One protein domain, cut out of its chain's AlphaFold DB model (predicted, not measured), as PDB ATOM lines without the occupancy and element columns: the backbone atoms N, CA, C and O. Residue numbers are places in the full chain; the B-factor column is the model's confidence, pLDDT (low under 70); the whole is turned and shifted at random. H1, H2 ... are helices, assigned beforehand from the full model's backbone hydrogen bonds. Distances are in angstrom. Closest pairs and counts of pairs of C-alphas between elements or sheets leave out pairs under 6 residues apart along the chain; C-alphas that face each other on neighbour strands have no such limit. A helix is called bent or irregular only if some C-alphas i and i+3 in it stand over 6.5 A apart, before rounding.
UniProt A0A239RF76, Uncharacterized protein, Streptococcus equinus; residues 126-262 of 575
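Overview. This is residues 126 to 262 of the 575 residues of an uncharacterized protein of Streptococcus equinus (UniProt A0A239RF76). One long helix, H3, is the spine of a rod; the H1 and H2 hairpin packs on its first half, and H4 and H6 pack side by side on its last part. The four-residue H5 sits on H3 between these two groups. The printed part has 137 residues with six named helices, H1 to H6 in order, and no named strand; its class is all helix. It is loose, with a radius of gyration of the C-alphas of 20.8 A, and spans 73 by 24 by 17 A.

Arrangement. The hub is H3, residues 163 to 203, which touches the five other helices. H1, residues 126 to 138, touches residues 165 to 176 of H3 at a steep tilt of 41 degrees, the same way; the closest C-alphas, of Phe 133 and Ala 172, are 5.7 A apart. H2, residues 142 to 158, touches H3 with residues 142 to 149 alone, closest at the C-alphas of Val 145 and Leu 176, 6.1 A; the two form a helical hairpin at a steep tilt of 43 degrees. H1 and H2 form another, at a shallow tilt of 15 degrees. H4, residues 206 to 217, forms a third with H3, at 24 degrees; their closest C-alphas, of Ala 200 and Asn 208, are 5.1 A apart. H6, residues 234 to 261, touches H4 at a shallow tilt of 26 degrees, opposite ways, closest at the C-alphas of Leu 206 and Thr 254, 6.0 A. H5, residues 221 to 224, touches residues 182 to 186 of H3; the closest C-alphas, of Ala 182 and Tyr 224, are 5.7 A apart. H1 and H2 are apart from H4, H5 and H6. H1, H2, H3, H4 and H6 make an up and down bundle, each running against the one before it. Every O i to N i+4 pair is within hydrogen-bond range in H1 and H4, against 11 of 13 in H2, 35 of 37 in H3 and 22 of 24 in H6; H5 is too short for such a pair.

Along the chain. H3 is 59.7 A long from C-alpha 163 at (-104.838, 132.789, 32.640) to C-alpha 203 at (-142.829, 97.933, 62.827). H6 is 40.8 A long, ends with C-alpha 261 at (-155.325, 97.229, 69.671) and has a kink of 32 degrees near residue 254. H2 measures 25.8 A, H1 18.1 A, H4 16.6 A and H5 5.6 A. Three helices are irregular: C-alphas 143 and 146 in H2 are 7.1 A apart, 164 and 167 in H3 7.8 A, and 253 and 256 in H6 7.2 A.

Size, cuts and confidence. The two C-alphas farthest apart, of Glu 164 and Ala 260, are 72.9 A apart. The printed part has no cut. The links are tight but for the short one of 9 residues from H5 to H6. The mean pLDDT of the printed part is 92.5, and no printed residue is under 70.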
ATOM      1  N   VAL A 126    -109.101 126.597  25.440       82.94
ATOM      2  CA  VAL A 126    -109.972 127.696  25.898       82.94
ATOM      3  C   VAL A 126    -111.417 127.464  25.440       82.94
ATOM      4  O   VAL A 126    -112.347 127.576  26.236       82.94
ATOM      5  N   GLY A 127    -111.627 127.080  24.177       84.44
ATOM      6  CA  GLY A 127    -112.957 126.794  23.637       84.44
ATOM      7  C   GLY A 127    -113.656 125.590  24.285       84.44
ATOM      8  O   GLY A 127    -114.884 125.572  24.387       84.44
ATOM      9  N   LYS A 128    -112.913 124.570  24.735       86.94
ATOM     10  CA  LYS A 128    -113.461 123.446  25.518       86.94
ATOM     11  C   LYS A 128    -113.914 123.914  26.898       86.94
ATOM     12  O   LYS A 128    -115.063 123.663  27.253       86.94
ATOM     13  N   TYR A 129    -113.067 124.647  27.623       90.62
ATOM     14  CA  TYR A 129    -113.416 125.176  28.944       90.62
ATOM     15  C   TYR A 129    -114.618 126.117  28.885       90.62
ATOM     16  O   TYR A 129    -115.565 125.927  29.639       90.62
ATOM     17  N   LYS A 130    -114.651 127.058  27.932       89.81
ATOM     18  CA  LYS A 130    -115.786 127.982  27.781       89.81
ATOM     19  C   LYS A 130    -117.106 127.260  27.528       89.81
ATOM     20  O   LYS A 130    -118.108 127.620  28.132       89.81
ATOM     21  N   ARG A 131    -117.112 126.205  26.703       92.62
ATOM     22  CA  ARG A 131    -118.315 125.377  26.488       92.62
ATOM     23  C   ARG A 131    -118.796 124.709  27.776       92.62
ATOM     24  O   ARG A 131    -120.000 124.668  28.011       92.62
ATOM     25  N   LEU A 132    -117.877 124.200  28.601       93.88
ATOM     26  CA  LEU A 132    -118.231 123.616  29.893       93.88
ATOM     27  C   LEU A 132    -118.721 124.683  30.882       93.88
ATOM     28  O   LEU A 132    -119.723 124.464  31.549       93.88
ATOM     29  N   PHE A 133    -118.079 125.852  30.942       94.56
ATOM     30  CA  PHE A 133    -118.510 126.948  31.816       94.56
ATOM     31  C   PHE A 133    -119.910 127.442  31.462       94.56
ATOM     32  O   PHE A 133    -120.717 127.619  32.367       94.56
ATOM     33  N   THR A 134    -120.231 127.578  30.172       93.31
ATOM     34  CA  THR A 134    -121.595 127.891  29.725       93.31
ATOM     35  C   THR A 134    -122.583 126.817  30.178       93.31
ATOM     36  O   THR A 134    -123.592 127.147  30.786       93.31
ATOM     37  N   ARG A 135    -122.263 125.524  29.999       95.75
ATOM     38  CA  ARG A 135    -123.112 124.426  30.501       95.75
ATOM     39  C   ARG A 135    -123.318 124.481  32.017       95.75
ATOM     40  O   ARG A 135    -124.421 124.230  32.472       95.75
ATOM     41  N   ILE A 136    -122.283 124.814  32.788       94.94
ATOM     42  CA  ILE A 136    -122.373 124.948  34.250       94.94
ATOM     43  C   ILE A 136    -123.244 126.149  34.640       94.94
ATOM     44  O   ILE A 136    -124.081 126.027  35.525       94.94
ATOM     45  N   GLN A 137    -123.059 127.299  33.988       91.81
ATOM     46  CA  GLN A 137    -123.813 128.527  34.266       91.81
ATOM     47  C   GLN A 137    -125.294 128.410  33.889       91.81
ATOM     48  O   GLN A 137    -126.155 128.944  34.595       91.81
ATOM     49  N   ASP A 138    -125.583 127.706  32.799       93.25
ATOM     50  CA  ASP A 138    -126.936 127.508  32.285       93.25
ATOM     51  C   ASP A 138    -127.630 126.288  32.906       93.25
ATOM     52  O   ASP A 138    -128.830 126.106  32.710       93.25
ATOM     53  N   ASN A 139    -126.912 125.461  33.677       93.69
ATOM     54  CA  ASN A 139    -127.509 124.316  34.346       93.69
ATOM     55  C   ASN A 139    -128.562 124.783  35.360       93.69
ATOM     56  O   ASN A 139    -128.286 125.599  36.241       93.69
ATOM     57  N   ARG A 140    -129.764 124.226  35.241       93.00
ATOM     58  CA  ARG A 140    -130.854 124.380  36.211       93.00
ATOM     59  C   ARG A 140    -131.274 123.047  36.825       93.00
ATOM     60  O   ARG A 140    -132.193 123.016  37.627       93.00
ATOM     61  N   ILE A 141    -130.586 121.949  36.508       92.25
ATOM     62  CA  ILE A 141    -130.920 120.605  36.978       92.25
ATOM     63  C   ILE A 141    -129.929 120.183  38.068       92.25
ATOM     64  O   ILE A 141    -128.731 120.002  37.823       92.25
ATOM     65  N   MET A 142    -130.426 119.992  39.292       92.50
ATOM     66  CA  MET A 142    -129.584 119.666  40.451       92.50
ATOM     67  C   MET A 142    -128.877 118.306  40.306       92.50
ATOM     68  O   MET A 142    -127.710 118.165  40.675       92.50
ATOM     69  N   SER A 143    -129.541 117.303  39.722       89.50
ATOM     70  CA  SER A 143    -128.964 115.962  39.535       89.50
ATOM     71  C   SER A 143    -127.742 115.944  38.608       89.50
ATOM     72  O   SER A 143    -126.926 115.025  38.687       89.50
ATOM     73  N   GLU A 144    -127.566 116.956  37.753       92.00
ATOM     74  CA  GLU A 144    -126.428 117.037  36.831       92.00
ATOM     75  C   GLU A 144    -125.147 117.580  37.486       92.00
ATOM     76  O   GLU A 144    -124.055 117.381  36.946       92.00
ATOM     77  N   VAL A 145    -125.238 118.209  38.665       94.12
ATOM     78  CA  VAL A 145    -124.120 118.933  39.301       94.12
ATOM     79  C   VAL A 145    -122.882 118.055  39.489       94.12
ATOM     80  O   VAL A 145    -121.779 118.451  39.108       94.12
ATOM     81  N   PHE A 146    -123.037 116.839  40.020       92.94
ATOM     82  CA  PHE A 146    -121.898 115.938  40.227       92.94
ATOM     83  C   PHE A 146    -121.259 115.476  38.914       92.94
ATOM     84  O   PHE A 146    -120.042 115.293  38.854       92.94
ATOM     85  N   SER A 147    -122.054 115.320  37.851       93.81
ATOM     86  CA  SER A 147    -121.541 114.934  36.534       93.81
ATOM     87  C   SER A 147    -120.701 116.054  35.910       93.81
ATOM     88  O   SER A 147    -119.583 115.800  35.460       93.81
ATOM     89  N   LEU A 148    -121.176 117.302  35.990       94.81
ATOM     90  CA  LEU A 148    -120.468 118.490  35.507       94.81
ATOM     91  C   LEU A 148    -119.204 118.768  36.326       94.81
ATOM     92  O   LEU A 148    -118.169 119.126  35.767       94.81
ATOM     93  N   LYS A 149    -119.260 118.551  37.644       94.44
ATOM     94  CA  LYS A 149    -118.093 118.656  38.521       94.44
ATOM     95  C   LYS A 149    -117.015 117.644  38.156       94.44
ATOM     96  O   LYS A 149    -115.858 118.023  37.999       94.44
ATOM     97  N   LYS A 150    -117.400 116.387  37.934       94.12
ATOM     98  CA  LYS A 150    -116.483 115.341  37.474       94.12
ATOM     99  C   LYS A 150    -115.874 115.672  36.108       94.12
ATOM    100  O   LYS A 150    -114.686 115.441  35.905       94.12
ATOM    101  N   GLU A 151    -116.662 116.222  35.183       93.50
ATOM    102  CA  GLU A 151    -116.178 116.668  33.869       93.50
ATOM    103  C   GLU A 151    -115.145 117.802  34.010       93.50
ATOM    104  O   GLU A 151    -114.071 117.733  33.409       93.50
ATOM    105  N   LEU A 152    -115.410 118.794  34.869       93.12
ATOM    106  CA  LEU A 152    -114.471 119.885  35.151       93.12
ATOM    107  C   LEU A 152    -113.169 119.370  35.779       93.12
ATOM    108  O   LEU A 152    -112.084 119.744  35.337       93.12
ATOM    109  N   GLU A 153    -113.265 118.487  36.772       91.44
ATOM    110  CA  GLU A 153    -112.108 117.863  37.424       91.44
ATOM    111  C   GLU A 153    -111.246 117.101  36.406       91.44
ATOM    112  O   GLU A 153    -110.033 117.314  36.340       91.44
ATOM    113  N   GLN A 154    -111.863 116.291  35.541       87.94
ATOM    114  CA  GLN A 154    -111.165 115.580  34.466       87.94
ATOM    115  C   GLN A 154    -110.454 116.534  33.500       87.94
ATOM    116  O   GLN A 154    -109.298 116.291  33.146       87.94
ATOM    117  N   MET A 155    -111.100 117.639  33.117       87.00
ATOM    118  CA  MET A 155    -110.474 118.652  32.265       87.00
ATOM    119  C   MET A 155    -109.277 119.316  32.948       87.00
ATOM    120  O   MET A 155    -108.233 119.468  32.325       87.00
ATOM    121  N   THR A 156    -109.365 119.634  34.242       86.50
ATOM    122  CA  THR A 156    -108.227 120.211  34.984       86.50
ATOM    123  C   THR A 156    -107.067 119.232  35.179       86.50
ATOM    124  O   THR A 156    -105.926 119.645  35.401       86.50
ATOM    125  N   MET A 157    -107.317 117.924  35.059       82.75
ATOM    126  CA  MET A 157    -106.256 116.917  35.056       82.75
ATOM    127  C   MET A 157    -105.484 116.898  33.730       82.75
ATOM    128  O   MET A 157    -104.248 116.789  33.732       82.75
ATOM    129  N   SER A 158    -106.205 116.992  32.609       79.50
ATOM    130  CA  SER A 158    -105.629 116.938  31.264       79.50
ATOM    131  C   SER A 158    -105.064 118.273  30.810       79.50
ATOM    132  O   SER A 158    -104.051 118.284  30.122       79.50
ATOM    133  N   ASP A 159    -105.675 119.387  31.207       80.75
ATOM    134  CA  ASP A 159    -105.400 120.716  30.681       80.75
ATOM    135  C   ASP A 159    -105.089 121.723  31.782       80.75
ATOM    136  O   ASP A 159    -105.746 121.765  32.817       80.75
ATOM    137  N   GLU A 160    -104.058 122.539  31.562       77.81
ATOM    138  CA  GLU A 160    -103.792 123.696  32.418       77.81
ATOM    139  C   GLU A 160    -104.861 124.761  32.163       77.81
ATOM    140  O   GLU A 160    -105.309 124.921  31.024       77.81
ATOM    141  N   ILE A 161    -105.280 125.457  33.221       82.19
ATOM    142  CA  ILE A 161    -106.265 126.535  33.130       82.19
ATOM    143  C   ILE A 161    -105.556 127.760  32.539       82.19
ATOM    144  O   ILE A 161    -104.620 128.262  33.161       82.19
ATOM    145  N   PRO A 162    -105.967 128.246  31.357       81.62
ATOM    146  CA  PRO A 162    -105.405 129.460  30.776       81.62
ATOM    147  C   PRO A 162    -105.703 130.685  31.650       81.62
ATOM    148  O   PRO A 162    -106.830 130.845  32.129       81.62
ATOM    149  N   GLU A 163    -104.713 131.569  31.823       79.44
ATOM    150  CA  GLU A 163    -104.838 132.789  32.640       79.44
ATOM    151  C   GLU A 163    -106.015 133.668  32.176       79.44
ATOM    152  O   GLU A 163    -106.690 134.294  32.991       79.44
ATOM    153  N   GLU A 164    -106.329 133.672  30.875       82.31
ATOM    154  CA  GLU A 164    -107.408 134.490  30.311       82.31
ATOM    155  C   GLU A 164    -108.812 134.067  30.767       82.31
ATOM    156  O   GLU A 164    -109.755 134.846  30.618       82.31
ATOM    157  N   ILE A 165    -108.970 132.845  31.290       86.94
ATOM    158  CA  ILE A 165    -110.258 132.296  31.742       86.94
ATOM    159  C   ILE A 165    -110.252 131.881  33.218       86.94
ATOM    160  O   ILE A 165    -111.200 131.251  33.682       86.94
ATOM    161  N   GLU A 166    -109.219 132.247  33.979       87.44
ATOM    162  CA  GLU A 166    -109.089 131.881  35.395       87.44
ATOM    163  C   GLU A 166    -110.283 132.372  36.232       87.44
ATOM    164  O   GLU A 166    -110.806 131.654  37.084       87.44
ATOM    165  N   THR A 167    -110.783 133.578  35.952       89.25
ATOM    166  CA  THR A 167    -111.939 134.142  36.666       89.25
ATOM    167  C   THR A 167    -113.237 133.397  36.342       89.25
ATOM    168  O   THR A 167    -114.037 133.134  37.239       89.25
ATOM    169  N   GLU A 168    -113.433 133.021  35.072       90.44
ATOM    170  CA  GLU A 168    -114.578 132.216  34.619       90.44
ATOM    171  C   GLU A 168    -114.534 130.816  35.257       90.44
ATOM    172  O   GLU A 168    -115.557 130.316  35.730       90.44
ATOM    173  N   PHE A 169    -113.338 130.223  35.355       92.25
ATOM    174  CA  PHE A 169    -113.105 128.950  36.035       92.25
ATOM    175  C   PHE A 169    -113.479 129.007  37.519       92.25
ATOM    176  O   PHE A 169    -114.208 128.138  38.000       92.25
ATOM    177  N   LEU A 170    -113.007 130.023  38.250       92.62
ATOM    178  CA  LEU A 170    -113.315 130.175  39.676       92.62
ATOM    179  C   LEU A 170    -114.821 130.318  39.919       92.62
ATOM    180  O   LEU A 170    -115.343 129.747  40.877       92.62
ATOM    181  N   LEU A 171    -115.523 131.030  39.037       92.94
ATOM    182  CA  LEU A 171    -116.974 131.164  39.101       92.94
ATOM    183  C   LEU A 171    -117.682 129.830  38.820       92.94
ATOM    184  O   LEU A 171    -118.547 129.434  39.598       92.94
ATOM    185  N   ALA A 172    -117.285 129.103  37.772       93.81
ATOM    186  CA  ALA A 172    -117.840 127.785  37.461       93.81
ATOM    187  C   ALA A 172    -117.620 126.781  38.607       93.81
ATOM    188  O   ALA A 172    -118.532 126.042  38.976       93.81
ATOM    189  N   LYS A 173    -116.432 126.795  39.220       94.38
ATOM    190  CA  LYS A 173    -116.118 125.969  40.388       94.38
ATOM    191  C   LYS A 173    -117.012 126.309  41.585       94.38
ATOM    192  O   LYS A 173    -117.559 125.401  42.199       94.38
ATOM    193  N   ASN A 174    -117.192 127.594  41.889       93.31
ATOM    194  CA  ASN A 174    -118.047 128.039  42.992       93.31
ATOM    195  C   ASN A 174    -119.515 127.608  42.791       93.31
ATOM    196  O   ASN A 174    -120.128 127.071  43.714       93.31
ATOM    197  N   LEU A 175    -120.049 127.754  41.573       93.06
ATOM    198  CA  LEU A 175    -121.399 127.290  41.233       93.06
ATOM    199  C   LEU A 175    -121.562 125.781  41.466       93.06
ATOM    200  O   LEU A 175    -122.539 125.349  42.074       93.06
ATOM    201  N   LEU A 176    -120.583 124.977  41.042       95.12
ATOM    202  CA  LEU A 176    -120.598 123.529  41.256       95.12
ATOM    203  C   LEU A 176    -120.455 123.137  42.727       95.12
ATOM    204  O   LEU A 176    -121.086 122.175  43.161       95.12
ATOM    205  N   ASP A 177    -119.623 123.842  43.494       93.69
ATOM    206  CA  ASP A 177    -119.444 123.582  44.923       93.69
ATOM    207  C   ASP A 177    -120.717 123.922  45.711       93.69
ATOM    208  O   ASP A 177    -121.168 123.098  46.508       93.69
ATOM    209  N   THR A 178    -121.351 125.060  45.412       92.12
ATOM    210  CA  THR A 178    -122.651 125.450  45.985       92.12
ATOM    211  C   THR A 178    -123.736 124.436  45.620       92.12
ATOM    212  O   THR A 178    -124.416 123.914  46.499       92.12
ATOM    213  N   GLY A 179    -123.837 124.054  44.342       94.00
ATOM    214  CA  GLY A 179    -124.795 123.037  43.908       94.00
ATOM    215  C   GLY A 179    -124.555 121.659  44.528       94.00
ATOM    216  O   GLY A 179    -125.503 120.946  44.840       94.00
ATOM    217  N   SER A 180    -123.290 121.283  44.745       94.06
ATOM    218  CA  SER A 180    -122.939 120.013  45.391       94.06
ATOM    219  C   SER A 180    -123.369 120.000  46.856       94.06
ATOM    220  O   SER A 180    -123.781 118.954  47.353       94.06
ATOM    221  N   ALA A 181    -123.249 121.135  47.550       94.19
ATOM    222  CA  ALA A 181    -123.729 121.282  48.919       94.19
ATOM    223  C   ALA A 181    -125.260 121.173  48.969       94.19
ATOM    224  O   ALA A 181    -125.771 120.331  49.699       94.19
ATOM    225  N   ALA A 182    -125.966 121.916  48.110       93.88
ATOM    226  CA  ALA A 182    -127.426 121.868  48.019       93.88
ATOM    227  C   ALA A 182    -127.955 120.451  47.740       93.88
ATOM    228  O   ALA A 182    -128.883 119.991  48.402       93.88
ATOM    229  N   LYS A 183    -127.322 119.721  46.809       94.31
ATOM    230  CA  LYS A 183    -127.695 118.335  46.501       94.31
ATOM    231  C   LYS A 183    -127.478 117.392  47.685       94.31
ATOM    232  O   LYS A 183    -128.332 116.553  47.938       94.31
ATOM    233  N   ARG A 184    -126.371 117.533  48.420       94.44
ATOM    234  CA  ARG A 184    -126.126 116.718  49.623       94.44
ATOM    235  C   ARG A 184    -127.156 116.988  50.708       94.44
ATOM    236  O   ARG A 184    -127.693 116.037  51.252       94.44
ATOM    237  N   GLU A 185    -127.460 118.253  50.983       94.50
ATOM    238  CA  GLU A 185    -128.480 118.607  51.976       94.50
ATOM    239  C   GLU A 185    -129.868 118.084  51.578       94.50
ATOM    240  O   GLU A 185    -130.614 117.601  52.427       94.50
ATOM    241  N   TRP A 186    -130.209 118.141  50.286       95.38
ATOM    242  CA  TRP A 186    -131.437 117.542  49.762       95.38
ATOM    243  C   TRP A 186    -131.475 116.024  49.972       95.38
ATOM    244  O   TRP A 186    -132.473 115.495  50.464       95.38
ATOM    245  N   ASP A 187    -130.389 115.330  49.628       94.56
ATOM    246  CA  ASP A 187    -130.272 113.877  49.786       94.56
ATOM    247  C   ASP A 187    -130.355 113.465  51.261       94.56
ATOM    248  O   ASP A 187    -131.045 112.506  51.590       94.56
ATOM    249  N   GLU A 188    -129.718 114.211  52.166       95.62
ATOM    250  CA  GLU A 188    -129.768 113.953  53.610       95.62
ATOM    251  C   GLU A 188    -131.190 114.079  54.171       95.62
ATOM    252  O   GLU A 188    -131.639 113.214  54.923       95.62
ATOM    253  N   VAL A 189    -131.918 115.135  53.799       95.62
ATOM    254  CA  VAL A 189    -133.280 115.361  54.307       95.62
ATOM    255  C   VAL A 189    -134.271 114.354  53.730       95.62
ATOM    256  O   VAL A 189    -135.126 113.862  54.461       95.62
ATOM    257  N   THR A 190    -134.157 114.022  52.444       95.38
ATOM    258  CA  THR A 190    -135.033 113.023  51.815       95.38
ATOM    259  C   THR A 190    -134.762 111.614  52.336       95.38
ATOM    260  O   THR A 190    -135.715 110.927  52.694       95.38
ATOM    261  N   SER A 191    -133.492 111.234  52.515       95.75
ATOM    262  CA  SER A 191    -133.127 109.940  53.116       95.75
ATOM    263  C   SER A 191    -133.671 109.804  54.541       95.75
ATOM    264  O   SER A 191    -134.195 108.762  54.901       95.75
ATOM    265  N   ALA A 192    -133.637 110.870  55.353       96.19
ATOM    266  CA  ALA A 192    -134.190 110.825  56.710       96.19
ATOM    267  C   ALA A 192    -135.714 110.580  56.738       96.19
ATOM    268  O   ALA A 192    -136.225 109.955  57.669       96.19
ATOM    269  N   ILE A 193    -136.446 111.071  55.731       97.44
ATOM    270  CA  ILE A 193    -137.884 110.807  55.578       97.44
ATOM    271  C   ILE A 193    -138.109 109.352  55.148       97.44
ATOM    272  O   ILE A 193    -139.008 108.696  55.676       97.44
ATOM    273  N   GLU A 194    -137.294 108.844  54.219       96.44
ATOM    274  CA  GLU A 194    -137.330 107.444  53.781       96.44
ATOM    275  C   GLU A 194    -137.035 106.483  54.933       96.44
ATOM    276  O   GLU A 194    -137.835 105.584  55.169       96.44
ATOM    277  N   ASP A 195    -135.981 106.723  55.715       96.94
ATOM    278  CA  ASP A 195    -135.621 105.912  56.884       96.94
ATOM    279  C   ASP A 195    -136.796 105.816  57.876       96.94
ATOM    280  O   ASP A 195    -137.134 104.743  58.381       96.94
ATOM    281  N   GLN A 196    -137.470 106.942  58.135       95.25
ATOM    282  CA  GLN A 196    -138.624 106.973  59.032       95.25
ATOM    283  C   GLN A 196    -139.844 106.242  58.451       95.25
ATOM    284  O   GLN A 196    -140.625 105.638  59.198       95.25
ATOM    285  N   TYR A 197    -140.020 106.287  57.130       97.62
ATOM    286  CA  TYR A 197    -141.047 105.527  56.427       97.62
ATOM    287  C   TYR A 197    -140.754 104.018  56.444       97.62
ATOM    288  O   TYR A 197    -141.656 103.227  56.726       97.62
ATOM    289  N   GLU A 198    -139.507 103.608  56.224       96.44
ATOM    290  CA  GLU A 198    -139.078 102.209  56.313       96.44
ATOM    291  C   GLU A 198    -139.296 101.650  57.724       96.44
ATOM    292  O   GLU A 198    -139.921 100.598  57.880       96.44
ATOM    293  N   GLU A 199    -138.918 102.394  58.770       94.75
ATOM    294  CA  GLU A 199    -139.170 101.996  60.161       94.75
ATOM    295  C   GLU A 199    -140.676 101.827  60.446       94.75
ATOM    296  O   GLU A 199    -141.087 100.964  61.234       94.75
ATOM    297  N   ALA A 200    -141.519 102.648  59.809       95.06
ATOM    298  CA  ALA A 200    -142.967 102.535  59.917       95.06
ATOM    299  C   ALA A 200    -143.497 101.244  59.276       95.06
ATOM    300  O   ALA A 200    -144.362 100.597  59.872       95.06
ATOM    301  N   LEU A 201    -142.960 100.848  58.118       93.81
ATOM    302  CA  LEU A 201    -143.313  99.599  57.439       93.81
ATOM    303  C   LEU A 201    -142.873  98.372  58.245       93.81
ATOM    304  O   LEU A 201    -143.676  97.463  58.457       93.81
ATOM    305  N   GLU A 202    -141.632  98.356  58.734       93.56
ATOM    306  CA  GLU A 202    -141.079  97.225  59.491       93.56
ATOM    307  C   GLU A 202    -141.844  96.963  60.792       93.56
ATOM    308  O   GLU A 202    -142.136  95.815  61.136       93.56
ATOM    309  N   ASN A 203    -142.206  98.031  61.507       90.69
ATOM    310  CA  ASN A 203    -142.829  97.933  62.827       90.69
ATOM    311  C   ASN A 203    -144.351  98.121  62.810       90.69
ATOM    312  O   ASN A 203    -144.972  98.111  63.875       90.69
ATOM    313  N   SER A 204    -144.960  98.319  61.633       89.19
ATOM    314  CA  SER A 204    -146.376  98.707  61.498       89.19
ATOM    315  C   SER A 204    -146.736  99.919  62.378       89.19
ATOM    316  O   SER A 204    -147.777  99.957  63.038       89.19
ATOM    317  N   SER A 205    -145.833 100.905  62.441       92.62
ATOM    318  CA  SER A 205    -145.924 102.053  63.350       92.62
ATOM    319  C   SER A 205    -146.661 103.224  62.702       92.62
ATOM    320  O   SER A 205    -146.081 103.997  61.936       92.62
ATOM    321  N   LEU A 206    -147.931 103.413  63.077       94.88
ATOM    322  CA  LEU A 206    -148.744 104.548  62.622       94.88
ATOM    323  C   LEU A 206    -148.097 105.903  62.967       94.88
ATOM    324  O   LEU A 206    -148.144 106.836  62.171       94.88
ATOM    325  N   TYR A 207    -147.471 106.028  64.144       95.00
ATOM    326  CA  TYR A 207    -146.834 107.282  64.561       95.00
ATOM    327  C   TYR A 207    -145.648 107.653  63.662       95.00
ATOM    328  O   TYR A 207    -145.529 108.816  63.275       95.00
ATOM    329  N   ASN A 208    -144.798 106.681  63.309       95.94
ATOM    330  CA  ASN A 208    -143.657 106.931  62.425       95.94
ATOM    331  C   ASN A 208    -144.129 107.278  61.009       95.94
ATOM    332  O   ASN A 208    -143.610 108.227  60.430       95.94
ATOM    333  N   ALA A 209    -145.174 106.612  60.502       97.06
ATOM    334  CA  ALA A 209    -145.769 106.953  59.210       97.06
ATOM    335  C   ALA A 209    -146.305 108.399  59.187       97.06
ATOM    336  O   ALA A 209    -146.021 109.154  58.259       97.06
ATOM    337  N   LEU A 210    -147.019 108.824  60.238       97.31
ATOM    338  CA  LEU A 210    -147.504 110.205  60.356       97.31
ATOM    339  C   LEU A 210    -146.359 111.219  60.449       97.31
ATOM    340  O   LEU A 210    -146.461 112.301  59.881       97.31
ATOM    341  N   LYS A 211    -145.267 110.884  61.145       97.25
ATOM    342  CA  LYS A 211    -144.095 111.762  61.244       97.25
ATOM    343  C   LYS A 211    -143.305 111.869  59.943       97.25
ATOM    344  O   LYS A 211    -142.895 112.976  59.608       97.25
ATOM    345  N   ALA A 212    -143.170 110.779  59.191       97.25
ATOM    346  CA  ALA A 212    -142.591 110.821  57.852       97.25
ATOM    347  C   ALA A 212    -143.421 111.724  56.922       97.25
ATOM    348  O   ALA A 212    -142.863 112.553  56.207       97.25
ATOM    349  N   LEU A 213    -144.758 111.625  56.976       97.69
ATOM    350  CA  LEU A 213    -145.631 112.478  56.167       97.69
ATOM    351  C   LEU A 213    -145.578 113.952  56.595       97.69
ATOM    352  O   LEU A 213    -145.499 114.819  55.735       97.69
ATOM    353  N   GLU A 214    -145.581 114.241  57.900       97.00
ATOM    354  CA  GLU A 214    -145.398 115.603  58.431       97.00
ATOM    355  C   GLU A 214    -144.086 116.217  57.931       97.00
ATOM    356  O   GLU A 214    -144.099 117.309  57.372       97.00
ATOM    357  N   ALA A 215    -142.972 115.485  58.034       96.44
ATOM    358  CA  ALA A 215    -141.677 115.944  57.539       96.44
ATOM    359  C   ALA A 215    -141.672 116.185  56.018       96.44
ATOM    360  O   ALA A 215    -141.013 117.113  55.546       96.44
ATOM    361  N   LEU A 216    -142.419 115.379  55.255       96.50
ATOM    362  CA  LEU A 216    -142.563 115.540  53.810       96.50
ATOM    363  C   LEU A 216    -143.419 116.759  53.427       96.50
ATOM    364  O   LEU A 216    -143.090 117.440  52.457       96.50
ATOM    365  N   GLU A 217    -144.502 117.047  54.153       94.12
ATOM    366  CA  GLU A 217    -145.345 118.233  53.910       94.12
ATOM    367  C   GLU A 217    -144.666 119.532  54.371       94.12
ATOM    368  O   GLU A 217    -144.813 120.568  53.720       94.12
ATOM    369  N   ASP A 218    -143.878 119.477  55.448       94.44
ATOM    370  CA  ASP A 218    -143.099 120.610  55.962       94.44
ATOM    371  C   ASP A 218    -141.824 120.889  55.137       94.44
ATOM    372  O   ASP A 218    -141.109 121.871  55.383       94.44
ATOM    373  N   LEU A 219    -141.523 120.046  54.142       93.81
ATOM    374  CA  LEU A 219    -140.330 120.157  53.315       93.81
ATOM    375  C   LEU A 219    -140.363 121.430  52.456       93.81
ATOM    376  O   LEU A 219    -141.088 121.546  51.467       93.81
ATOM    377  N   GLN A 220    -139.502 122.388  52.790       92.81
ATOM    378  CA  GLN A 220    -139.348 123.632  52.034       92.81
ATOM    379  C   GLN A 220    -138.512 123.411  50.766       92.81
ATOM    380  O   GLN A 220    -137.334 123.756  50.724       92.81
ATOM    381  N   ILE A 221    -139.115 122.843  49.716       91.56
ATOM    382  CA  ILE A 221    -138.425 122.486  48.457       91.56
ATOM    383  C   ILE A 221    -137.653 123.680  47.859       91.56
ATOM    384  O   ILE A 221    -136.518 123.518  47.406       91.56
ATOM    385  N   SER A 222    -138.218 124.891  47.917       89.94
ATOM    386  CA  SER A 222    -137.592 126.114  47.388       89.94
ATOM    387  C   SER A 222    -136.226 126.416  48.019       89.94
ATOM    388  O   SER A 222    -135.321 126.857  47.316       89.94
ATOM    389  N   LYS A 223    -136.038 126.096  49.309       91.88
ATOM    390  CA  LYS A 223    -134.771 126.281  50.037       91.88
ATOM    391  C   LYS A 223    -133.622 125.480  49.421       91.88
ATOM    392  O   LYS A 223    -132.467 125.895  49.473       91.88
ATOM    393  N   TYR A 224    -133.928 124.314  48.862       91.75
ATOM    394  CA  TYR A 224    -132.927 123.411  48.301       91.75
ATOM    395  C   TYR A 224    -132.711 123.671  46.810       91.75
ATOM    396  O   TYR A 224    -131.572 123.647  46.350       91.75
ATOM    397  N   PHE A 225    -133.778 123.976  46.070       93.50
ATOM    398  CA  PHE A 225    -133.726 124.164  44.619       93.50
ATOM    399  C   PHE A 225    -133.602 125.637  44.220       93.50
ATOM    400  O   PHE A 225    -132.532 126.066  43.789       93.50
ATOM    401  N   GLU A 226    -134.672 126.412  44.391       90.75
ATOM    402  CA  GLU A 226    -134.789 127.781  43.871       90.75
ATOM    403  C   GLU A 226    -133.739 128.725  44.475       90.75
ATOM    404  O   GLU A 226    -133.059 129.441  43.736       90.75
ATOM    405  N   ASP A 227    -133.525 128.656  45.792       90.94
ATOM    406  CA  ASP A 227    -132.528 129.468  46.507       90.94
ATOM    407  C   ASP A 227    -131.085 129.169  46.052       90.94
ATOM    408  O   ASP A 227    -130.196 130.012  46.187       90.94
ATOM    409  N   ASN A 228    -130.853 127.988  45.464       90.50
ATOM    410  CA  ASN A 228    -129.566 127.558  44.914       90.50
ATOM    411  C   ASN A 228    -129.505 127.638  43.376       90.50
ATOM    412  O   ASN A 228    -128.518 127.206  42.778       90.50
ATOM    413  N   GLY A 229    -130.524 128.211  42.725       89.56
ATOM    414  CA  GLY A 229    -130.561 128.417  41.275       89.56
ATOM    415  C   GLY A 229    -130.914 127.174  40.452       89.56
ATOM    416  O   GLY A 229    -130.568 127.125  39.270       89.56
ATOM    417  N   PHE A 230    -131.586 126.187  41.048       94.62
ATOM    418  CA  PHE A 230    -132.093 124.997  40.362       94.62
ATOM    419  C   PHE A 230    -133.613 125.031  40.212       94.62
ATOM    420  O   PHE A 230    -134.328 125.529  41.078       94.62
ATOM    421  N   ASP A 231    -134.093 124.424  39.132       92.94
ATOM    422  CA  ASP A 231    -135.504 124.150  38.907       92.94
ATOM    423  C   ASP A 231    -135.860 122.779  39.495       92.94
ATOM    424  O   ASP A 231    -135.067 121.832  39.449       92.94
ATOM    425  N   VAL A 232    -137.079 122.649  40.020       92.19
ATOM    426  CA  VAL A 232    -137.614 121.351  40.453       92.19
ATOM    427  C   VAL A 232    -138.055 120.567  39.218       92.19
ATOM    428  O   VAL A 232    -139.085 120.873  38.607       92.19
ATOM    429  N   ASP A 233    -137.273 119.557  38.845       89.25
ATOM    430  CA  ASP A 233    -137.541 118.729  37.673       89.25
ATOM    431  C   ASP A 233    -138.691 117.731  37.904       89.25
ATOM    432  O   ASP A 233    -139.069 117.416  39.036       89.25
ATOM    433  N   GLU A 234    -139.258 117.215  36.812       89.81
ATOM    434  CA  GLU A 234    -140.399 116.293  36.878       89.81
ATOM    435  C   GLU A 234    -140.068 114.968  37.578       89.81
ATOM    436  O   GLU A 234    -140.950 114.406  38.223       89.81
ATOM    437  N   ASN A 235    -138.818 114.484  37.532       90.25
ATOM    438  CA  ASN A 235    -138.467 113.258  38.254       90.25
ATOM    439  C   ASN A 235    -138.488 113.501  39.763       90.25
ATOM    440  O   ASN A 235    -139.006 112.667  40.499       90.25
ATOM    441  N   THR A 236    -137.988 114.653  40.222       91.25
ATOM    442  CA  THR A 236    -138.056 115.039  41.638       91.25
ATOM    443  C   THR A 236    -139.507 115.177  42.106       91.25
ATOM    444  O   THR A 236    -139.864 114.662  43.165       91.25
ATOM    445  N   LYS A 237    -140.382 115.805  41.308       92.38
ATOM    446  CA  LYS A 237    -141.818 115.900  41.640       92.38
ATOM    447  C   LYS A 237    -142.479 114.527  41.717       92.38
ATOM    448  O   LYS A 237    -143.247 114.273  42.643       92.38
ATOM    449  N   GLN A 238    -142.188 113.651  40.756       95.06
ATOM    450  CA  GLN A 238    -142.734 112.297  40.733       95.06
ATOM    451  C   GLN A 238    -142.263 111.492  41.946       95.06
ATOM    452  O   GLN A 238    -143.088 110.888  42.620       95.06
ATOM    453  N   TYR A 239    -140.973 111.564  42.276       94.25
ATOM    454  CA  TYR A 239    -140.392 110.923  43.452       94.25
ATOM    455  C   TYR A 239    -141.100 111.337  44.753       94.25
ATOM    456  O   TYR A 239    -141.536 110.477  45.516       94.25
ATOM    457  N   LEU A 240    -141.300 112.642  44.981       95.56
ATOM    458  CA  LEU A 240    -141.998 113.128  46.178       95.56
ATOM    459  C   LEU A 240    -143.470 112.691  46.211       95.56
ATOM    460  O   LEU A 240    -143.993 112.378  47.280       95.56
ATOM    461  N   ASN A 241    -144.140 112.651  45.055       96.00
ATOM    462  CA  ASN A 241    -145.512 112.152  44.955       96.00
ATOM    463  C   ASN A 241    -145.598 110.651  45.259       96.00
ATOM    464  O   ASN A 241    -146.514 110.227  45.961       96.00
ATOM    465  N   ASP A 242    -144.657 109.853  44.758       97.12
ATOM    466  CA  ASP A 242    -144.610 108.413  45.011       97.12
ATOM    467  C   ASP A 242    -144.350 108.128  46.494       97.12
ATOM    468  O   ASP A 242    -145.065 107.320  47.092       97.12
ATOM    469  N   LEU A 243    -143.417 108.858  47.115       96.94
ATOM    470  CA  LEU A 243    -143.147 108.777  48.550       96.94
ATOM    471  C   LEU A 243    -144.382 109.172  49.377       96.94
ATOM    472  O   LEU A 243    -144.799 108.427  50.264       96.94
ATOM    473  N   ARG A 244    -145.041 110.288  49.033       97.50
ATOM    474  CA  ARG A 244    -146.291 110.736  49.675       97.50
ATOM    475  C   ARG A 244    -147.386 109.674  49.594       97.50
ATOM    476  O   ARG A 244    -148.035 109.377  50.599       97.50
ATOM    477  N   ASN A 245    -147.593 109.092  48.412       97.56
ATOM    478  CA  ASN A 245    -148.597 108.053  48.190       97.56
ATOM    479  C   ASN A 245    -148.271 106.774  48.976       97.56
ATOM    480  O   ASN A 245    -149.169 106.175  49.566       97.56
ATOM    481  N   GLY A 246    -146.995 106.376  49.018       97.56
ATOM    482  CA  GLY A 246    -146.525 105.224  49.786       97.56
ATOM    483  C   GLY A 246    -146.760 105.381  51.289       97.56
ATOM    484  O   GLY A 246    -147.320 104.479  51.921       97.56
ATOM    485  N   ILE A 247    -146.405 106.541  51.851       97.88
ATOM    486  CA  ILE A 247    -146.628 106.846  53.270       97.88
ATOM    487  C   ILE A 247    -148.129 106.906  53.583       97.88
ATOM    488  O   ILE A 247    -148.580 106.300  54.554       97.88
ATOM    489  N   THR A 248    -148.923 107.568  52.734       97.38
ATOM    490  CA  THR A 248    -150.389 107.659  52.888       97.38
ATOM    491  C   THR A 248    -151.032 106.277  52.926       97.38
ATOM    492  O   THR A 248    -151.811 105.978  53.826       97.38
ATOM    493  N   LYS A 249    -150.643 105.392  52.004       96.94
ATOM    494  CA  LYS A 249    -151.135 104.015  51.985       96.94
ATOM    495  C   LYS A 249    -150.746 103.244  53.251       96.94
ATOM    496  O   LYS A 249    -151.563 102.509  53.788       96.94
ATOM    497  N   CYS A 250    -149.527 103.426  53.761       96.69
ATOM    498  CA  CYS A 250    -149.115 102.811  55.026       96.69
ATOM    499  C   CYS A 250    -149.979 103.282  56.208       96.69
ATOM    500  O   CYS A 250    -150.288 102.488  57.096       96.69
ATOM    501  N   ILE A 251    -150.390 104.553  56.231       97.38
ATOM    502  CA  ILE A 251    -151.327 105.077  57.237       97.38
ATOM    503  C   ILE A 251    -152.685 104.375  57.107       97.38
ATOM    504  O   ILE A 251    -153.206 103.883  58.109       97.38
ATOM    505  N   ASP A 252    -153.222 104.268  55.888       96.12
ATOM    506  CA  ASP A 252    -154.491 103.575  55.615       96.12
ATOM    507  C   ASP A 252    -154.449 102.097  56.039       96.12
ATOM    508  O   ASP A 252    -155.388 101.596  56.655       96.12
ATOM    509  N   ASP A 253    -153.342 101.405  55.766       95.12
ATOM    510  CA  ASP A 253    -153.184  99.985  56.087       95.12
ATOM    511  C   ASP A 253    -153.005  99.740  57.605       95.12
ATOM    512  O   ASP A 253    -153.332  98.662  58.107       95.12
ATOM    513  N   THR A 254    -152.505 100.723  58.365       94.31
ATOM    514  CA  THR A 254    -152.174 100.562  59.799       94.31
ATOM    515  C   THR A 254    -153.227 101.118  60.759       94.31
ATOM    516  O   THR A 254    -153.316 100.649  61.899       94.31
ATOM    517  N   ILE A 255    -154.047 102.086  60.334       95.19
ATOM    518  CA  ILE A 255    -154.968 102.812  61.224       95.19
ATOM    519  C   ILE A 255    -155.982 101.902  61.925       95.19
ATOM    520  O   ILE A 255    -156.219 102.043  63.128       95.19
ATOM    521  N   ASP A 256    -156.555 100.939  61.205       92.81
ATOM    522  CA  ASP A 256    -157.560 100.028  61.756       92.81
ATOM    523  C   ASP A 256    -156.954  99.099  62.813       92.81
ATOM    524  O   ASP A 256    -157.546  98.895  63.877       92.81
ATOM    525  N   GLY A 257    -155.745  98.590  62.552       90.06
ATOM    526  CA  GLY A 257    -154.994  97.766  63.497       90.06
ATOM    527  C   GLY A 257    -154.611  98.538  64.760       90.06
ATOM    528  O   GLY A 257    -154.770  98.019  65.868       90.06
ATOM    529  N   TYR A 258    -154.181  99.793  64.609       91.50
ATOM    530  CA  TYR A 258    -153.890 100.678  65.737       91.50
ATOM    531  C   TYR A 258    -155.135 100.884  66.611       91.50
ATOM    532  O   TYR A 258    -155.112 100.563  67.795       91.50
ATOM    533  N   ILE A 259    -156.261 101.310  66.029       90.44
ATOM    534  CA  ILE A 259    -157.503 101.566  66.781       90.44
ATOM    535  C   ILE A 259    -158.013 100.305  67.493       90.44
ATOM    536  O   ILE A 259    -158.506 100.393  68.615       90.44
ATOM    537  N   ALA A 260    -157.912  99.135  66.858       85.56
ATOM    538  CA  ALA A 260    -158.397  97.882  67.433       85.56
ATOM    539  C   ALA A 260    -157.560  97.391  68.627       85.56
ATOM    540  O   ALA A 260    -158.072  96.654  69.468       85.56
ATOM    541  N   THR A 261    -156.279  97.762  68.687       81.62
ATOM    542  CA  THR A 261    -155.325  97.229  69.671       81.62
ATOM    543  C   THR A 261    -154.852  98.251  70.698       81.62
ATOM    544  O   THR A 261    -154.202  97.861  71.668       81.62
ATOM    545  N   GLU A 262    -155.186  99.530  70.527       83.44
ATOM    546  CA  GLU A 262    -154.812 100.616  71.430       83.44
ATOM    547  C   GLU A 262    -155.680 100.610  72.703       83.44
ATOM    548  O   GLU A 262    -156.908 100.729  72.651       83.44
TER     549      GLU A 262